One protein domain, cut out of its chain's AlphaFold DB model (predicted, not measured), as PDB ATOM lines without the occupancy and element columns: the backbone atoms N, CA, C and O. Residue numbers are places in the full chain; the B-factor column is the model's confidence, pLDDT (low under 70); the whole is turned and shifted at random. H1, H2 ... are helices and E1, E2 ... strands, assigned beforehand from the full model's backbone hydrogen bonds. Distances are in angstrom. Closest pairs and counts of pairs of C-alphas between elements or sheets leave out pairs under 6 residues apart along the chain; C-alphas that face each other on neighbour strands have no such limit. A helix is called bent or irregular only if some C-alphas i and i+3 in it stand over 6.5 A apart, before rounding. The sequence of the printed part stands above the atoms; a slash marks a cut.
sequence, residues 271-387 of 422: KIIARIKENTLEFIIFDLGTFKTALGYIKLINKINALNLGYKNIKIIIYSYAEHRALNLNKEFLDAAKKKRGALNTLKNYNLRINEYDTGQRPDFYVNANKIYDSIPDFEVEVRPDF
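What this domain is: This is residues 271 to 387 of the 422 residues of an uncharacterized protein of Clostridium botulinum (UniProt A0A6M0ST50). A small, twisted sheet of four strands has H1 and the first half of the very long helix H2 packed on one face, while its other face is bare of named helices. H2 runs on past the sheet as an arm that makes the length of the domain, and H3 folds back on this arm, with residues 355 to 361 sticking out at its tip. The printed part has 117 residues, with E1, E2, H1, E3, H2, H3 and E4 along the chain. The sheet is mixed, in the order E1, E2, E3, E4, and the class is mixed, helices and strands. The whole is loose, with a radius of gyration of the C-alphas of 17.0 A, and elongated, spanning 56 by 31 by 19 A.

Where its parts are: E1, residues 272 to 277, begins at C-alpha 272 (7.996, 34.684, 28.120) and is followed by E2, residues 280 to 287, 21.4 A long. H1 is residues 294 to 305, 16.2 A, and E3 is residues 313 to 320, 22.9 A. H2, residues 323 to 356, measures 50.9 A and ends at C-alpha 356 (55.669, 41.270, 25.376); it is irregular, with C-alphas 352 and 355 7.2 A apart. H3 is residues 364 to 375, 16.3 A. E4, residues 380 to 384, ends at C-alpha 384 (10.965, 21.549, 33.555).

How they stand to each other: E1 and E2 form an antiparallel hairpin, with N 273 and O 284 2.9 A apart. E2 and E3 are parallel, with N 283 and O 315 at 2.8 A, and E3 and E4 are parallel, with N 316 and O 380 at 2.8 A, each within hydrogen-bond range. E2, H1, E3 and E3, H2, H3, E4 are strand-helix-strand units, parallel neighbour strands joined through helices, with right-handed crossovers. H1 and H2 are on the same face, two layers of helices and sheet. H1 is over E2 at a height of 9.8 A, slantwise at 35 degrees on the local plane; H2 is over E3 and E4, along E3 at 2 degrees on the local plane. H1 touches H2, closest at the C-alphas of Ala 294 and Phe 333, 5.4 A. H2 touches H3 with its residues 339 to 350 alone, closest at the C-alphas of Ala 343 and Ala 369, 4.6 A, a steep tilt of 49 degrees, opposite ways. H3 is not on the sheet. In H3 every O i to N i+4 pair is within hydrogen-bond range; in H1 7 of 8 are, in H2 28 of 30.

The domain as a whole: The C-alphas farthest apart, of Asp 358 and Phe 387, are 56.3 A apart. The printed part has no cut and no long link. The mean pLDDT of the printed part is 90.1; residues 289 to 291 and 355 to 360 are under 70.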
ATOM      1  N   LYS A 271       4.971  34.141  25.349       84.19
ATOM      2  CA  LYS A 271       5.952  33.041  25.368       84.19
ATOM      3  C   LYS A 271       6.987  33.185  26.473       84.19
ATOM      4  O   LYS A 271       7.859  32.336  26.601       84.19
ATOM      5  N   ILE A 272       6.967  34.314  27.167       90.25
ATOM      6  CA  ILE A 272       7.996  34.684  28.120       90.25
ATOM      7  C   ILE A 272       7.299  35.307  29.314       90.25
ATOM      8  O   ILE A 272       6.442  36.178  29.146       90.25
ATOM      9  N   ILE A 273       7.693  34.871  30.498       92.81
ATOM     10  CA  ILE A 273       7.445  35.584  31.740       92.81
ATOM     11  C   ILE A 273       8.811  35.970  32.287       92.81
ATOM     12  O   ILE A 273       9.664  35.116  32.503       92.81
ATOM     13  N   ALA A 274       9.022  37.268  32.466       95.00
ATOM     14  CA  ALA A 274      10.162  37.786  33.203       95.00
ATOM     15  C   ALA A 274       9.638  38.291  34.547       95.00
ATOM     16  O   ALA A 274       8.691  39.077  34.571       95.00
ATOM     17  N   ARG A 275      10.237  37.841  35.648       95.00
ATOM     18  CA  ARG A 275       9.909  38.298  37.004       95.00
ATOM     19  C   ARG A 275      11.176  38.404  37.843       95.00
ATOM     20  O   ARG A 275      12.168  37.746  37.546       95.00
ATOM     21  N   ILE A 276      11.150  39.248  38.868       94.94
ATOM     22  CA  ILE A 276      12.243  39.347  39.836       94.94
ATOM     23  C   ILE A 276      11.748  38.736  41.140       94.94
ATOM     24  O   ILE A 276      10.787  39.230  41.724       94.94
ATOM     25  N   LYS A 277      12.404  37.667  41.582       91.19
ATOM     26  CA  LYS A 277      12.105  36.968  42.831       91.19
ATOM     27  C   LYS A 277      13.409  36.784  43.592       91.19
ATOM     28  O   LYS A 277      14.389  36.340  43.009       91.19
ATOM     29  N   GLU A 278      13.450  37.195  44.859       89.75
ATOM     30  CA  GLU A 278      14.619  36.989  45.737       89.75
ATOM     31  C   GLU A 278      15.955  37.468  45.118       89.75
ATOM     32  O   GLU A 278      16.961  36.764  45.119       89.75
ATOM     33  N   ASN A 279      15.972  38.680  44.546       92.44
ATOM     34  CA  ASN A 279      17.119  39.254  43.813       92.44
ATOM     35  C   ASN A 279      17.595  38.441  42.592       92.44
ATOM     36  O   ASN A 279      18.707  38.659  42.104       92.44
ATOM     37  N   THR A 280      16.762  37.546  42.070       96.06
ATOM     38  CA  THR A 280      17.021  36.758  40.864       96.06
ATOM     39  C   THR A 280      16.042  37.162  39.771       96.06
ATOM     40  O   THR A 280      14.831  37.217  39.994       96.06
ATOM     41  N   LEU A 281      16.556  37.456  38.576       97.38
ATOM     42  CA  LEU A 281      15.728  37.555  37.381       97.38
ATOM     43  C   LEU A 281      15.390  36.140  36.918       97.38
ATOM     44  O   LEU A 281      16.234  35.448  36.349       97.38
ATOM     45  N   GLU A 282      14.146  35.733  37.124       97.00
ATOM     46  CA  GLU A 282      13.620  34.509  36.541       97.00
ATOM     47  C   GLU A 282      13.055  34.810  35.153       97.00
ATOM     48  O   GLU A 282      12.155  35.639  34.977       97.00
ATOM     49  N   PHE A 283      13.611  34.132  34.155       96.06
ATOM     50  CA  PHE A 283      13.256  34.256  32.752       96.06
ATOM     51  C   PHE A 283      12.638  32.941  32.274       96.06
ATOM     52  O   PHE A 283      13.325  32.014  31.842       96.06
ATOM     53  N   ILE A 284      11.318  32.860  32.391       95.06
ATOM     54  CA  ILE A 284      10.528  31.668  32.104       95.06
ATOM     55  C   ILE A 284      10.140  31.672  30.629       95.06
ATOM     56  O   ILE A 284       9.516  32.615  30.138       95.06
ATOM     57  N   ILE A 285      10.483  30.601  29.921       93.44
ATOM     58  CA  ILE A 285      10.220  30.419  28.498       93.44
ATOM     59  C   ILE A 285       9.137  29.357  28.325       93.44
ATOM     60  O   ILE A 285       9.292  28.226  28.775       93.44
ATOM     61  N   PHE A 286       8.075  29.711  27.603       90.94
ATOM     62  CA  PHE A 286       7.101  28.769  27.057       90.94
ATOM     63  C   PHE A 286       7.446  28.505  25.590       90.94
ATOM     64  O   PHE A 286       7.173  29.330  24.707       90.94
ATOM     65  N   ASP A 287       8.075  27.365  25.315       87.12
ATOM     66  CA  ASP A 287       8.382  26.943  23.953       87.12
ATOM     67  C   ASP A 287       7.135  26.358  23.274       87.12
ATOM     68  O   ASP A 287       6.692  25.245  23.545       87.12
ATOM     69  N   LEU A 288       6.558  27.151  22.367       78.88
ATOM     70  CA  LEU A 288       5.302  26.849  21.670       78.88
ATOM     71  C   LEU A 288       5.497  26.425  20.204       78.88
ATOM     72  O   LEU A 288       4.556  26.521  19.420       78.88
ATOM     73  N   GLY A 289       6.691  25.995  19.789       68.44
ATOM     74  CA  GLY A 289       6.910  25.435  18.443       68.44
ATOM     75  C   GLY A 289       7.682  26.346  17.480       68.44
ATOM     76  O   GLY A 289       8.469  25.866  16.666       68.44
ATOM     77  N   THR A 290       7.548  27.670  17.607       66.19
ATOM     78  CA  THR A 290       8.343  28.650  16.841       66.19
ATOM     79  C   THR A 290       9.588  29.031  17.637       66.19
ATOM     80  O   THR A 290       9.522  29.857  18.554       66.19
ATOM     81  N   PHE A 291      10.686  28.357  17.287       62.78
ATOM     82  CA  PHE A 291      11.959  28.338  17.999       62.78
ATOM     83  C   PHE A 291      12.673  29.692  17.886       62.78
ATOM     84  O   PHE A 291      13.046  30.127  16.797       62.78
ATOM     85  N   LYS A 292      12.847  30.384  19.013       81.12
ATOM     86  CA  LYS A 292      13.845  31.452  19.135       81.12
ATOM     87  C   LYS A 292      15.095  30.784  19.705       81.12
ATOM     88  O   LYS A 292      14.983  30.036  20.667       81.12
ATOM     89  N   THR A 293      16.255  31.030  19.108       90.00
ATOM     90  CA  THR A 293      17.517  30.455  19.595       90.00
ATOM     91  C   THR A 293      17.877  31.004  20.975       90.00
ATOM     92  O   THR A 293      17.413  32.091  21.349       90.00
ATOM     93  N   ALA A 294      18.760  30.317  21.705       92.44
ATOM     94  CA  ALA A 294      19.267  30.799  22.994       92.44
ATOM     95  C   ALA A 294      19.816  32.236  22.896       92.44
ATOM     96  O   ALA A 294      19.463  33.101  23.699       92.44
ATOM     97  N   LEU A 295      20.573  32.550  21.836       91.69
ATOM     98  CA  LEU A 295      21.069  33.909  21.566       91.69
ATOM     99  C   LEU A 295      19.933  34.926  21.393       91.69
ATOM    100  O   LEU A 295      20.039  36.081  21.808       91.69
ATOM    101  N   GLY A 296      18.823  34.512  20.784       92.38
ATOM    102  CA  GLY A 296      17.640  35.347  20.650       92.38
ATOM    103  C   GLY A 296      17.000  35.693  21.997       92.38
ATOM    104  O   GLY A 296      16.479  36.805  22.129       92.38
ATOM    105  N   TYR A 297      17.021  34.783  22.971       94.12
ATOM    106  CA  TYR A 297      16.549  35.038  24.335       94.12
ATOM    107  C   TYR A 297      17.565  35.836  25.157       94.12
ATOM    108  O   TYR A 297      17.172  36.798  25.809       94.12
ATOM    109  N   ILE A 298      18.863  35.551  25.026       95.62
ATOM    110  CA  ILE A 298      19.945  36.340  25.641       95.62
ATOM    111  C   ILE A 298      19.844  37.818  25.238       95.62
ATOM    112  O   ILE A 298      19.931  38.700  26.086       95.62
ATOM    113  N   LYS A 299      19.534  38.120  23.968       93.81
ATOM    114  CA  LYS A 299      19.266  39.502  23.526       93.81
ATOM    115  C   LYS A 299      18.113  40.170  24.284       93.81
ATOM    116  O   LYS A 299      18.138  41.383  24.460       93.81
ATOM    117  N   LEU A 300      17.085  39.421  24.687       93.69
ATOM    118  CA  LEU A 300      15.983  39.955  25.495       93.69
ATOM    119  C   LEU A 300      16.421  40.169  26.943       93.69
ATOM    120  O   LEU A 300      16.139  41.229  27.491       93.69
ATOM    121  N   ILE A 301      17.162  39.225  27.521       95.88
ATOM    122  CA  ILE A 301      17.743  39.354  28.864       95.88
ATOM    123  C   ILE A 301      18.648  40.591  28.934       95.88
ATOM    124  O   ILE A 301      18.509  41.401  29.844       95.88
ATOM    125  N   ASN A 302      19.475  40.838  27.917       95.31
ATOM    126  CA  ASN A 302      20.328  42.029  27.867       95.31
ATOM    127  C   ASN A 302      19.540  43.344  27.823       95.31
ATOM    128  O   ASN A 302      19.991  44.341  28.384       95.31
ATOM    129  N   LYS A 303      18.337  43.361  27.227       95.00
ATOM    130  CA  LYS A 303      17.446  44.532  27.317       95.00
ATOM    131  C   LYS A 303      16.985  44.787  28.752       95.00
ATOM    132  O   LYS A 303      16.792  45.944  29.105       95.00
ATOM    133  N   ILE A 304      16.822  43.738  29.563       95.75
ATOM    134  CA  ILE A 304      16.513  43.865  30.993       95.75
ATOM    135  C   ILE A 304      17.765  44.291  31.768       95.75
ATOM    136  O   ILE A 304      17.669  45.190  32.598       95.75
ATOM    137  N   ASN A 305      18.938  43.709  31.491       95.50
ATOM    138  CA  ASN A 305      20.205  44.109  32.126       95.50
ATOM    139  C   ASN A 305      20.488  45.607  31.922       95.50
ATOM    140  O   ASN A 305      20.870  46.299  32.861       95.50
ATOM    141  N   ALA A 306      20.196  46.139  30.730       95.31
ATOM    142  CA  ALA A 306      20.348  47.560  30.408       95.31
ATOM    143  C   ALA A 306      19.445  48.505  31.233       95.31
ATOM    144  O   ALA A 306      19.636  49.721  31.204       95.31
ATOM    145  N   LEU A 307      18.453  47.979  31.961       95.06
ATOM    146  CA  LEU A 307      17.643  48.757  32.906       95.06
ATOM    147  C   LEU A 307      18.332  48.951  34.265       95.06
ATOM    148  O   LEU A 307      17.841  49.733  35.077       95.06
ATOM    149  N   ASN A 308      19.431  48.234  34.522       93.75
ATOM    150  CA  ASN A 308      20.201  48.280  35.765       93.75
ATOM    151  C   ASN A 308      19.329  48.151  37.033       93.75
ATOM    152  O   ASN A 308      19.448  48.906  38.003       93.75
ATOM    153  N   LEU A 309      18.406  47.185  37.021       93.69
ATOM    154  CA  LEU A 309      17.470  46.980  38.131       93.69
ATOM    155  C   LEU A 309      18.179  46.460  39.388       93.69
ATOM    156  O   LEU A 309      17.708  46.713  40.488       93.69
ATOM    157  N   GLY A 310      19.362  45.854  39.266       92.56
ATOM    158  CA  GLY A 310      20.187  45.441  40.407       92.56
ATOM    159  C   GLY A 310      19.809  44.091  41.015       92.56
ATOM    160  O   GLY A 310      20.076  43.867  42.191       92.56
ATOM    161  N   TYR A 311      19.164  43.204  40.251       95.12
ATOM    162  CA  TYR A 311      19.157  41.774  40.581       95.12
ATOM    163  C   TYR A 311      20.575  41.205  40.426       95.12
ATOM    164  O   TYR A 311      21.381  41.733  39.660       95.12
ATOM    165  N   LYS A 312      20.882  40.146  41.175       95.31
ATOM    166  CA  LYS A 312      22.220  39.543  41.244       95.31
ATOM    167  C   LYS A 312      22.381  38.369  40.290       95.31
ATOM    168  O   LYS A 312      23.420  38.240  39.656       95.31
ATOM    169  N   ASN A 313      21.345  37.541  40.190       97.44
ATOM    170  CA  ASN A 313      21.387  36.285  39.449       97.44
ATOM    171  C   ASN A 313      20.367  36.289  38.311       97.44
ATOM    172  O   ASN A 313      19.364  37.007  38.360       97.44
ATOM    173  N   ILE A 314      20.609  35.452  37.305       98.38
ATOM    174  CA  ILE A 314      19.677  35.196  36.207       98.38
ATOM    175  C   ILE A 314      19.417  33.695  36.162       98.38
ATOM    176  O   ILE A 314      20.352  32.907  36.029       98.38
ATOM    177  N   LYS A 315      18.144  33.312  36.236       98.31
ATOM    178  CA  LYS A 315      17.696  31.927  36.118       98.31
ATOM    179  C   LYS A 315      16.775  31.789  34.915       98.31
ATOM    180  O   LYS A 315      15.744  32.453  34.834       98.31
ATOM    181  N   ILE A 316      17.141  30.931  33.975       97.94
ATOM    182  CA  ILE A 316      16.362  30.632  32.774       97.94
ATOM    183  C   ILE A 316      15.619  29.321  33.006       97.94
ATOM    184  O   ILE A 316      16.234  28.290  33.257       97.94
ATOM    185  N   ILE A 317      14.292  29.359  32.902       96.19
ATOM    186  CA  ILE A 317      13.437  28.196  33.155       96.19
ATOM    187  C   ILE A 317      12.716  27.852  31.858       96.19
ATOM    188  O   ILE A 317      11.970  28.674  31.321       96.19
ATOM    189  N   ILE A 318      12.946  26.652  31.334       94.81
ATOM    190  CA  ILE A 318      12.390  26.217  30.054       94.81
ATOM    191  C   ILE A 318      11.239  25.250  30.301       94.81
ATOM    192  O   ILE A 318      11.440  24.132  30.776       94.81
ATOM    193  N   TYR A 319      10.048  25.663  29.878       92.38
ATOM    194  CA  TYR A 319       8.892  24.794  29.722       92.38
ATOM    195  C   TYR A 319       8.626  24.567  28.234       92.38
ATOM    196  O   TYR A 319       8.579  25.509  27.438       92.38
ATOM    197  N   SER A 320       8.424  23.312  27.853       90.44
ATOM    198  CA  SER A 320       7.999  22.938  26.504       90.44
ATOM    199  C   SER A 320       6.976  21.822  26.583       90.44
ATOM    200  O   SER A 320       6.944  21.060  27.548       90.44
ATOM    201  N   TYR A 321       6.170  21.710  25.533       85.69
ATOM    202  CA  TYR A 321       5.225  20.611  25.398       85.69
ATOM    203  C   TYR A 321       5.933  19.353  24.897       85.69
ATOM    204  O   TYR A 321       5.356  18.286  25.009       85.69
ATOM    205  N   ALA A 322       7.141  19.472  24.331       87.00
ATOM    206  CA  ALA A 322       7.902  18.357  23.784       87.00
ATOM    207  C   ALA A 322       9.316  18.322  24.369       87.00
ATOM    208  O   ALA A 322      10.059  19.310  24.317       87.00
ATOM    209  N   GLU A 323       9.698  17.156  24.883       90.25
ATOM    210  CA  GLU A 323      10.953  16.944  25.605       90.25
ATOM    211  C   GLU A 323      12.183  17.291  24.766       90.25
ATOM    212  O   GLU A 323      12.988  18.143  25.150       90.25
ATOM    213  N   HIS A 324      12.284  16.709  23.569       89.81
ATOM    214  CA  HIS A 324      13.420  16.917  22.671       89.81
ATOM    215  C   HIS A 324      13.662  18.405  22.366       89.81
ATOM    216  O   HIS A 324      14.804  18.840  22.222       89.81
ATOM    217  N   ARG A 325      12.599  19.219  22.301       88.38
ATOM    218  CA  ARG A 325      12.716  20.660  22.049       88.38
ATOM    219  C   ARG A 325      13.293  21.406  23.242       88.38
ATOM    220  O   ARG A 325      14.176  22.243  23.059       88.38
ATOM    221  N   ALA A 326      12.809  21.097  24.446       91.88
ATOM    222  CA  ALA A 326      13.322  21.699  25.669       91.88
ATOM    223  C   ALA A 326      14.806  21.368  25.861       91.88
ATOM    224  O   ALA A 326      15.602  22.265  26.132       91.88
ATOM    225  N   LEU A 327      15.184  20.104  25.643       92.50
ATOM    226  CA  LEU A 327      16.571  19.647  25.743       92.50
ATOM    227  C   LEU A 327      17.477  20.311  24.699       92.50
ATOM    228  O   LEU A 327      18.584  20.731  25.034       92.50
ATOM    229  N   ASN A 328      17.000  20.482  23.462       93.06
ATOM    230  CA  ASN A 328      17.745  21.200  22.427       93.06
ATOM    231  C   ASN A 328      17.977  22.669  22.802       93.06
ATOM    232  O   ASN A 328      19.106  23.150  22.717       93.06
ATOM    233  N   LEU A 329      16.943  23.378  23.268       93.69
ATOM    234  CA  LEU A 329      17.088  24.771  23.699       93.69
ATOM    235  C   LEU A 329      18.016  24.893  24.919       93.69
ATOM    236  O   LEU A 329      18.856  25.790  24.966       93.69
ATOM    237  N   ASN A 330      17.911  23.972  25.878       95.62
ATOM    238  CA  ASN A 330      18.808  23.903  27.028       95.62
ATOM    239  C   ASN A 330      20.269  23.725  26.599       95.62
ATOM    240  O   ASN A 330      21.147  24.455  27.057       95.62
ATOM    241  N   LYS A 331      20.527  22.811  25.657       96.19
ATOM    242  CA  LYS A 331      21.858  22.608  25.083       96.19
ATOM    243  C   LYS A 331      22.401  23.886  24.442       96.19
ATOM    244  O   LYS A 331      23.551  24.231  24.692       96.19
ATOM    245  N   GLU A 332      21.584  24.635  23.700       96.06
ATOM    246  CA  GLU A 332      22.016  25.919  23.131       96.06
ATOM    247  C   GLU A 332      22.427  26.946  24.199       96.06
ATOM    248  O   GLU A 332      23.394  27.687  24.000       96.06
ATOM    249  N   PHE A 333      21.723  27.001  25.334       97.25
ATOM    250  CA  PHE A 333      22.108  27.859  26.458       97.25
ATOM    251  C   PHE A 333      23.416  27.398  27.107       97.25
ATOM    252  O   PHE A 333      24.295  28.226  27.359       97.25
ATOM    253  N   LEU A 334      23.591  26.092  27.323       97.56
ATOM    254  CA  LEU A 334      24.834  25.527  27.855       97.56
ATOM    255  C   LEU A 334      26.026  25.793  26.921       97.56
ATOM    256  O   LEU A 334      27.108  26.168  27.383       97.56
ATOM    257  N   ASP A 335      25.820  25.687  25.609       97.19
ATOM    258  CA  ASP A 335      26.824  26.013  24.596       97.19
ATOM    259  C   ASP A 335      27.162  27.512  24.596       97.19
ATOM    260  O   ASP A 335      28.333  27.881  24.484       97.19
ATOM    261  N   ALA A 336      26.175  28.396  24.778       96.69
ATOM    262  CA  ALA A 336      26.412  29.832  24.938       96.69
ATOM    263  C   ALA A 336      27.238  30.141  26.203       96.69
ATOM    264  O   ALA A 336      28.217  30.890  26.134       96.69
ATOM    265  N   ALA A 337      26.923  29.505  27.335       96.69
ATOM    266  CA  ALA A 337      27.696  29.641  28.571       96.69
ATOM    267  C   ALA A 337      29.131  29.100  28.417       96.69
ATOM    268  O   ALA A 337      30.094  29.679  28.927       96.69
ATOM    269  N   LYS A 338      29.313  28.001  27.672       96.94
ATOM    270  CA  LYS A 338      30.641  27.471  27.321       96.94
ATOM    271  C   LYS A 338      31.424  28.452  26.445       96.94
ATOM    272  O   LYS A 338      32.602  28.681  26.714       96.94
ATOM    273  N   LYS A 339      30.781  29.078  25.451       96.00
ATOM    274  CA  LYS A 339      31.397  30.119  24.606       96.00
ATOM    275  C   LYS A 339      31.862  31.320  25.428       96.00
ATOM    276  O   LYS A 339      32.982  31.776  25.217       96.00
ATOM    277  N   LYS A 340      31.066  31.780  26.402       96.75
ATOM    278  CA  LYS A 340      31.472  32.855  27.322       96.75
ATOM    279  C   LYS A 340      32.725  32.488  28.121       96.75
ATOM    280  O   LYS A 340      33.673  33.266  28.166       96.75
ATOM    281  N   ARG A 341      32.759  31.288  28.714       96.50
ATOM    282  CA  ARG A 341      33.933  30.795  29.461       96.50
ATOM    283  C   ARG A 341      35.178  30.691  28.578       96.50
ATOM    284  O   ARG A 341      36.253  31.113  28.990       96.50
ATOM    285  N   GLY A 342      35.024  30.183  27.355       96.44
ATOM    286  CA  GLY A 342      36.103  30.152  26.365       96.44
ATOM    287  C   GLY A 342      36.629  31.552  26.041       96.44
ATOM    288  O   GLY A 342      37.836  31.771  26.074       96.44
ATOM    289  N   ALA A 343      35.730  32.515  25.820       95.81
ATOM    290  CA  ALA A 343      36.093  33.908  25.585       95.81
ATOM    291  C   ALA A 343      36.854  34.524  26.772       95.81
ATOM    292  O   ALA A 343      37.891  35.147  26.561       95.81
ATOM    293  N   LEU A 344      36.412  34.288  28.013       95.88
ATOM    294  CA  LEU A 344      37.122  34.744  29.214       95.88
ATOM    295  C   LEU A 344      38.552  34.193  29.288       95.88
ATOM    296  O   LEU A 344      39.477  34.933  29.609       95.88
ATOM    297  N   ASN A 345      38.743  32.909  28.977       95.19
ATOM    298  CA  ASN A 345      40.073  32.299  28.966       95.19
ATOM    299  C   ASN A 345      40.971  32.928  27.894       95.19
ATOM    300  O   ASN A 345      42.127  33.227  28.179       95.19
ATOM    301  N   THR A 346      40.440  33.196  26.697       92.94
ATOM    302  CA  THR A 346      41.170  33.920  25.644       92.94
ATOM    303  C   THR A 346      41.601  35.311  26.112       92.94
ATOM    304  O   THR A 346      42.762  35.676  25.936       92.94
ATOM    305  N   LEU A 347      40.701  36.066  26.753       92.31
ATOM    306  CA  LEU A 347      41.000  37.399  27.291       92.31
ATOM    307  C   LEU A 347      42.082  37.341  28.380       92.31
ATOM    308  O   LEU A 347      43.044  38.104  28.327       92.31
ATOM    309  N   LYS A 348      41.966  36.409  29.337       92.88
ATOM    310  CA  LYS A 348      42.959  36.212  30.407       92.88
ATOM    311  C   LYS A 348      44.329  35.834  29.848       92.88
ATOM    312  O   LYS A 348      45.320  36.454  30.217       92.88
ATOM    313  N   ASN A 349      44.382  34.865  28.937       89.44
ATOM    314  CA  ASN A 349      45.632  34.402  28.335       89.44
ATOM    315  C   ASN A 349      46.330  35.505  27.535       89.44
ATOM    316  O   ASN A 349      47.551  35.608  27.586       89.44
ATOM    317  N   TYR A 350      45.568  36.330  26.815       86.19
ATOM    318  CA  TYR A 350      46.125  37.476  26.104       86.19
ATOM    319  C   TYR A 350      46.664  38.539  27.069       86.19
ATOM    320  O   TYR A 350      47.798  38.978  26.913       86.19
ATOM    321  N   ASN A 351      45.906  38.892  28.113       85.69
ATOM    322  CA  ASN A 351      46.334  39.890  29.099       85.69
ATOM    323  C   ASN A 351      47.589  39.462  29.879       85.69
ATOM    324  O   ASN A 351      48.391  40.315  30.239       85.69
ATOM    325  N   LEU A 352      47.794  38.158  30.097       85.00
ATOM    326  CA  LEU A 352      49.027  37.627  30.693       85.00
ATOM    327  C   LEU A 352      50.254  37.769  29.775       85.00
ATOM    328  O   LEU A 352      51.373  37.811  30.271       85.00
ATOM    329  N   ARG A 353      50.051  37.831  28.454       78.44
ATOM    330  CA  ARG A 353      51.116  37.902  27.436       78.44
ATOM    331  C   ARG A 353      51.361  39.319  26.907       78.44
ATOM    332  O   ARG A 353      52.302  39.537  26.155       78.44
ATOM    333  N   ILE A 354      50.527  40.291  27.285       71.75
ATOM    334  CA  ILE A 354      50.569  41.661  26.747       71.75
ATOM    335  C   ILE A 354      51.842  42.430  27.136       71.75
ATOM    336  O   ILE A 354      52.199  43.380  26.447       71.75
ATOM    337  N   ASN A 355      52.557  41.990  28.177       58.59
ATOM    338  CA  ASN A 355      53.852  42.559  28.562       58.59
ATOM    339  C   ASN A 355      54.956  42.342  27.501       58.59
ATOM    340  O   ASN A 355      56.046  42.877  27.664       58.59
ATOM    341  N   GLU A 356      54.691  41.583  26.429       54.34
ATOM    342  CA  GLU A 356      55.669  41.270  25.376       54.34
ATOM    343  C   GLU A 356      55.420  42.000  24.039       54.34
ATOM    344  O   GLU A 356      56.315  42.025  23.198       54.34
ATOM    345  N   TYR A 357      54.253  42.626  23.818       53.28
ATOM    346  CA  TYR A 357      53.906  43.226  22.518       53.28
ATOM    347  C   TYR A 357      53.040  44.486  22.667       53.28
ATOM    348  O   TYR A 357      51.810  44.435  22.628       53.28
ATOM    349  N   ASP A 358      53.702  45.634  22.803       56.56
ATOM    350  CA  ASP A 358      53.082  46.961  22.827       56.56
ATOM    351  C   ASP A 358      52.894  47.496  21.394       56.56
ATOM    352  O   ASP A 358      53.671  48.307  20.894       56.56
ATOM    353  N   THR A 359      51.898  46.975  20.670       58.03
ATOM    354  CA  THR A 359      51.586  47.417  19.292       58.03
ATOM    355  C   THR A 359      50.349  48.315  19.199       58.03
ATOM    356  O   THR A 359      49.894  48.629  18.101       58.03
ATOM    357  N   GLY A 360      49.774  48.750  20.328       65.75
ATOM    358  CA  GLY A 360      48.639  49.687  20.387       65.75
ATOM    359  C   GLY A 360      47.296  49.176  19.828       65.75
ATOM    360  O   GLY A 360      46.244  49.705  20.191       65.75
ATOM    361  N   GLN A 361      47.283  48.126  19.000       73.44
ATOM    362  CA  GLN A 361      46.078  47.527  18.419       73.44
ATOM    363  C   GLN A 361      45.851  46.105  18.936       73.44
ATOM    364  O   GLN A 361      46.697  45.222  18.825       73.44
ATOM    365  N   ARG A 362      44.659  45.874  19.493       81.38
ATOM    366  CA  ARG A 362      44.239  44.550  19.966       81.38
ATOM    367  C   ARG A 362      43.892  43.655  18.766       81.38
ATOM    368  O   ARG A 362      43.106  44.096  17.930       81.38
ATOM    369  N   PRO A 363      44.378  42.403  18.706       86.81
ATOM    370  CA  PRO A 363      44.044  41.472  17.632       86.81
ATOM    371  C   PRO A 363      42.542  41.184  17.513       86.81
ATOM    372  O   PRO A 363      41.817  41.161  18.513       86.81
ATOM    373  N   ASP A 364      42.087  40.832  16.308       88.25
ATOM    374  CA  ASP A 364      40.679  40.511  16.027       88.25
ATOM    375  C   ASP A 364      40.120  39.399  16.921       88.25
ATOM    376  O   ASP A 364      38.974  39.473  17.373       88.25
ATOM    377  N   PHE A 365      40.923  38.374  17.233       89.88
ATOM    378  CA  PHE A 365      40.489  37.298  18.126       89.88
ATOM    379  C   PHE A 365      40.187  37.814  19.542       89.88
ATOM    380  O   PHE A 365      39.250  37.329  20.176       89.88
ATOM    381  N   TYR A 366      40.931  38.819  20.023       89.62
ATOM    382  CA  TYR A 366      40.700  39.450  21.322       89.62
ATOM    383  C   TYR A 366      39.430  40.299  21.282       89.62
ATOM    384  O   TYR A 366      38.571  40.171  22.153       89.62
ATOM    385  N   VAL A 367      39.270  41.129  20.246       90.12
ATOM    386  CA  VAL A 367      38.071  41.964  20.059       90.12
ATOM    387  C   VAL A 367      36.811  41.095  19.980       90.12
ATOM    388  O   VAL A 367      35.796  41.405  20.608       90.12
ATOM    389  N   ASN A 368      36.875  39.977  19.258       93.06
ATOM    390  CA  ASN A 368      35.771  39.028  19.143       93.06
ATOM    391  C   ASN A 368      35.487  38.295  20.461       93.06
ATOM    392  O   ASN A 368      34.320  38.171  20.837       93.06
ATOM    393  N   ALA A 369      36.520  37.862  21.193       92.75
ATOM    394  CA  ALA A 369      36.349  37.276  22.520       92.75
ATOM    395  C   ALA A 369      35.682  38.271  23.483       92.75
ATOM    396  O   ALA A 369      34.722  37.911  24.159       92.75
ATOM    397  N   ASN A 370      36.103  39.539  23.471       93.38
ATOM    398  CA  ASN A 370      35.506  40.580  24.301       93.38
ATOM    399  C   ASN A 370      34.016  40.778  23.980       93.38
ATOM    400  O   ASN A 370      33.177  40.740  24.873       93.38
ATOM    401  N   LYS A 371      33.658  40.867  22.690       93.69
ATOM    402  CA  LYS A 371      32.252  40.957  22.253       93.69
ATOM    403  C   LYS A 371      31.411  39.765  22.730       93.69
ATOM    404  O   LYS A 371      30.266  39.950  23.145       93.69
ATOM    405  N   ILE A 372      31.939  38.541  22.661       94.06
ATOM    406  CA  ILE A 372      31.231  37.342  23.142       94.06
ATOM    407  C   ILE A 372      31.055  37.399  24.660       94.06
ATOM    408  O   ILE A 372      29.954  37.156  25.148       94.06
ATOM    409  N   TYR A 373      32.122  37.731  25.388       94.69
ATOM    410  CA  TYR A 373      32.109  37.800  26.844       94.69
ATOM    411  C   TYR A 373      31.098  38.832  27.361       94.69
ATOM    412  O   TYR A 373      30.277  38.498  28.213       94.69
ATOM    413  N   ASP A 374      31.087  40.031  26.774       93.25
ATOM    414  CA  ASP A 374      30.205  41.131  27.179       93.25
ATOM    415  C   ASP A 374      28.740  40.902  26.771       93.25
ATOM    416  O   ASP A 374      27.814  41.390  27.417       93.25
ATOM    417  N   SER A 375      28.499  40.162  25.683       94.25
ATOM    418  CA  SER A 375      27.143  39.947  25.155       94.25
ATOM    419  C   SER A 375      26.377  38.806  25.822       94.25
ATOM    420  O   SER A 375      25.161  38.712  25.631       94.25
ATOM    421  N   ILE A 376      27.042  37.941  26.588       96.62
ATOM    422  CA  ILE A 376      26.415  36.798  27.254       96.62
ATOM    423  C   ILE A 376      26.465  37.040  28.770       96.62
ATOM    424  O   ILE A 376      27.548  37.026  29.353       96.62
ATOM    425  N   PRO A 377      25.326  37.256  29.447       96.19
ATOM    426  CA  PRO A 377      25.318  37.389  30.899       96.19
ATOM    427  C   PRO A 377      25.611  36.040  31.569       96.19
ATOM    428  O   PRO A 377      25.517  34.993  30.931       96.19
ATOM    429  N   ASP A 378      25.987  36.057  32.847       96.62
ATOM    430  CA  ASP A 378      26.034  34.823  33.638       96.62
ATOM    431  C   ASP A 378      24.611  34.407  34.009       96.62
ATOM    432  O   ASP A 378      23.795  35.247  34.389       96.62
ATOM    433  N   PHE A 379      24.299  33.125  33.841       98.00
ATOM    434  CA  PHE A 379      22.976  32.584  34.118       98.00
ATOM    435  C   PHE A 379      23.038  31.102  34.478       98.00
ATOM    436  O   PHE A 379      23.953  30.378  34.079       98.00
ATOM    437  N   GLU A 380      21.992  30.656  35.156       97.81
ATOM    438  CA  GLU A 380      21.635  29.252  35.317       97.81
ATOM    439  C   GLU A 380      20.495  28.908  34.357       97.81
ATOM    440  O   GLU A 380      19.664  29.762  34.039       97.81
ATOM    441  N   VAL A 381      20.450  27.668  33.872       97.62
ATOM    442  CA  VAL A 381      19.380  27.189  32.990       97.62
ATOM    443  C   VAL A 381      18.877  25.831  33.461       97.62
ATOM    444  O   VAL A 381      19.673  24.945  33.766       97.62
ATOM    445  N   GLU A 382      17.557  25.671  33.514       96.56
ATOM    446  CA  GLU A 382      16.902  24.408  33.854       96.56
ATOM    447  C   GLU A 382      15.746  24.090  32.897       96.56
ATOM    448  O   GLU A 382      15.084  24.980  32.353       96.56
ATOM    449  N   VAL A 383      15.490  22.793  32.715       95.31
ATOM    450  CA  VAL A 383      14.343  22.270  31.967       95.31
ATOM    451  C   VAL A 383      13.344  21.681  32.943       95.31
ATOM    452  O   VAL A 383      13.708  20.929  33.844       95.31
ATOM    453  N   ARG A 384      12.073  22.002  32.727       93.12
ATOM    454  CA  ARG A 384      10.965  21.549  33.555       93.12
ATOM    455  C   ARG A 384      10.056  20.605  32.752       93.12
ATOM    456  O   ARG A 384       9.483  21.039  31.746       93.12
ATOM    457  N   PRO A 385       9.932  19.321  33.146       88.62
ATOM    458  CA  PRO A 385       9.205  18.306  32.380       88.62
ATOM    459  C   PRO A 385       7.685  18.364  32.579       88.62
ATOM    460  O   PRO A 385       6.949  17.586  31.975       88.62
ATOM    461  N   ASP A 386       7.203  19.292  33.412       85.75
ATOM    462  CA  ASP A 386       5.830  19.373  33.912       85.75
ATOM    463  C   ASP A 386       4.766  19.389  32.792       85.75
ATOM    464  O   ASP A 386       3.612  19.047  33.039       85.75
ATOM    465  N   PHE A 387       5.144  19.728  31.552       86.19
ATOM    466  CA  PHE A 387       4.243  19.944  30.416       86.19
ATOM    467  C   PHE A 387       4.383  18.964  29.248       86.19
ATOM    468  O   PHE A 387       3.667  19.127  28.263       86.19
TER     469      PHE A 387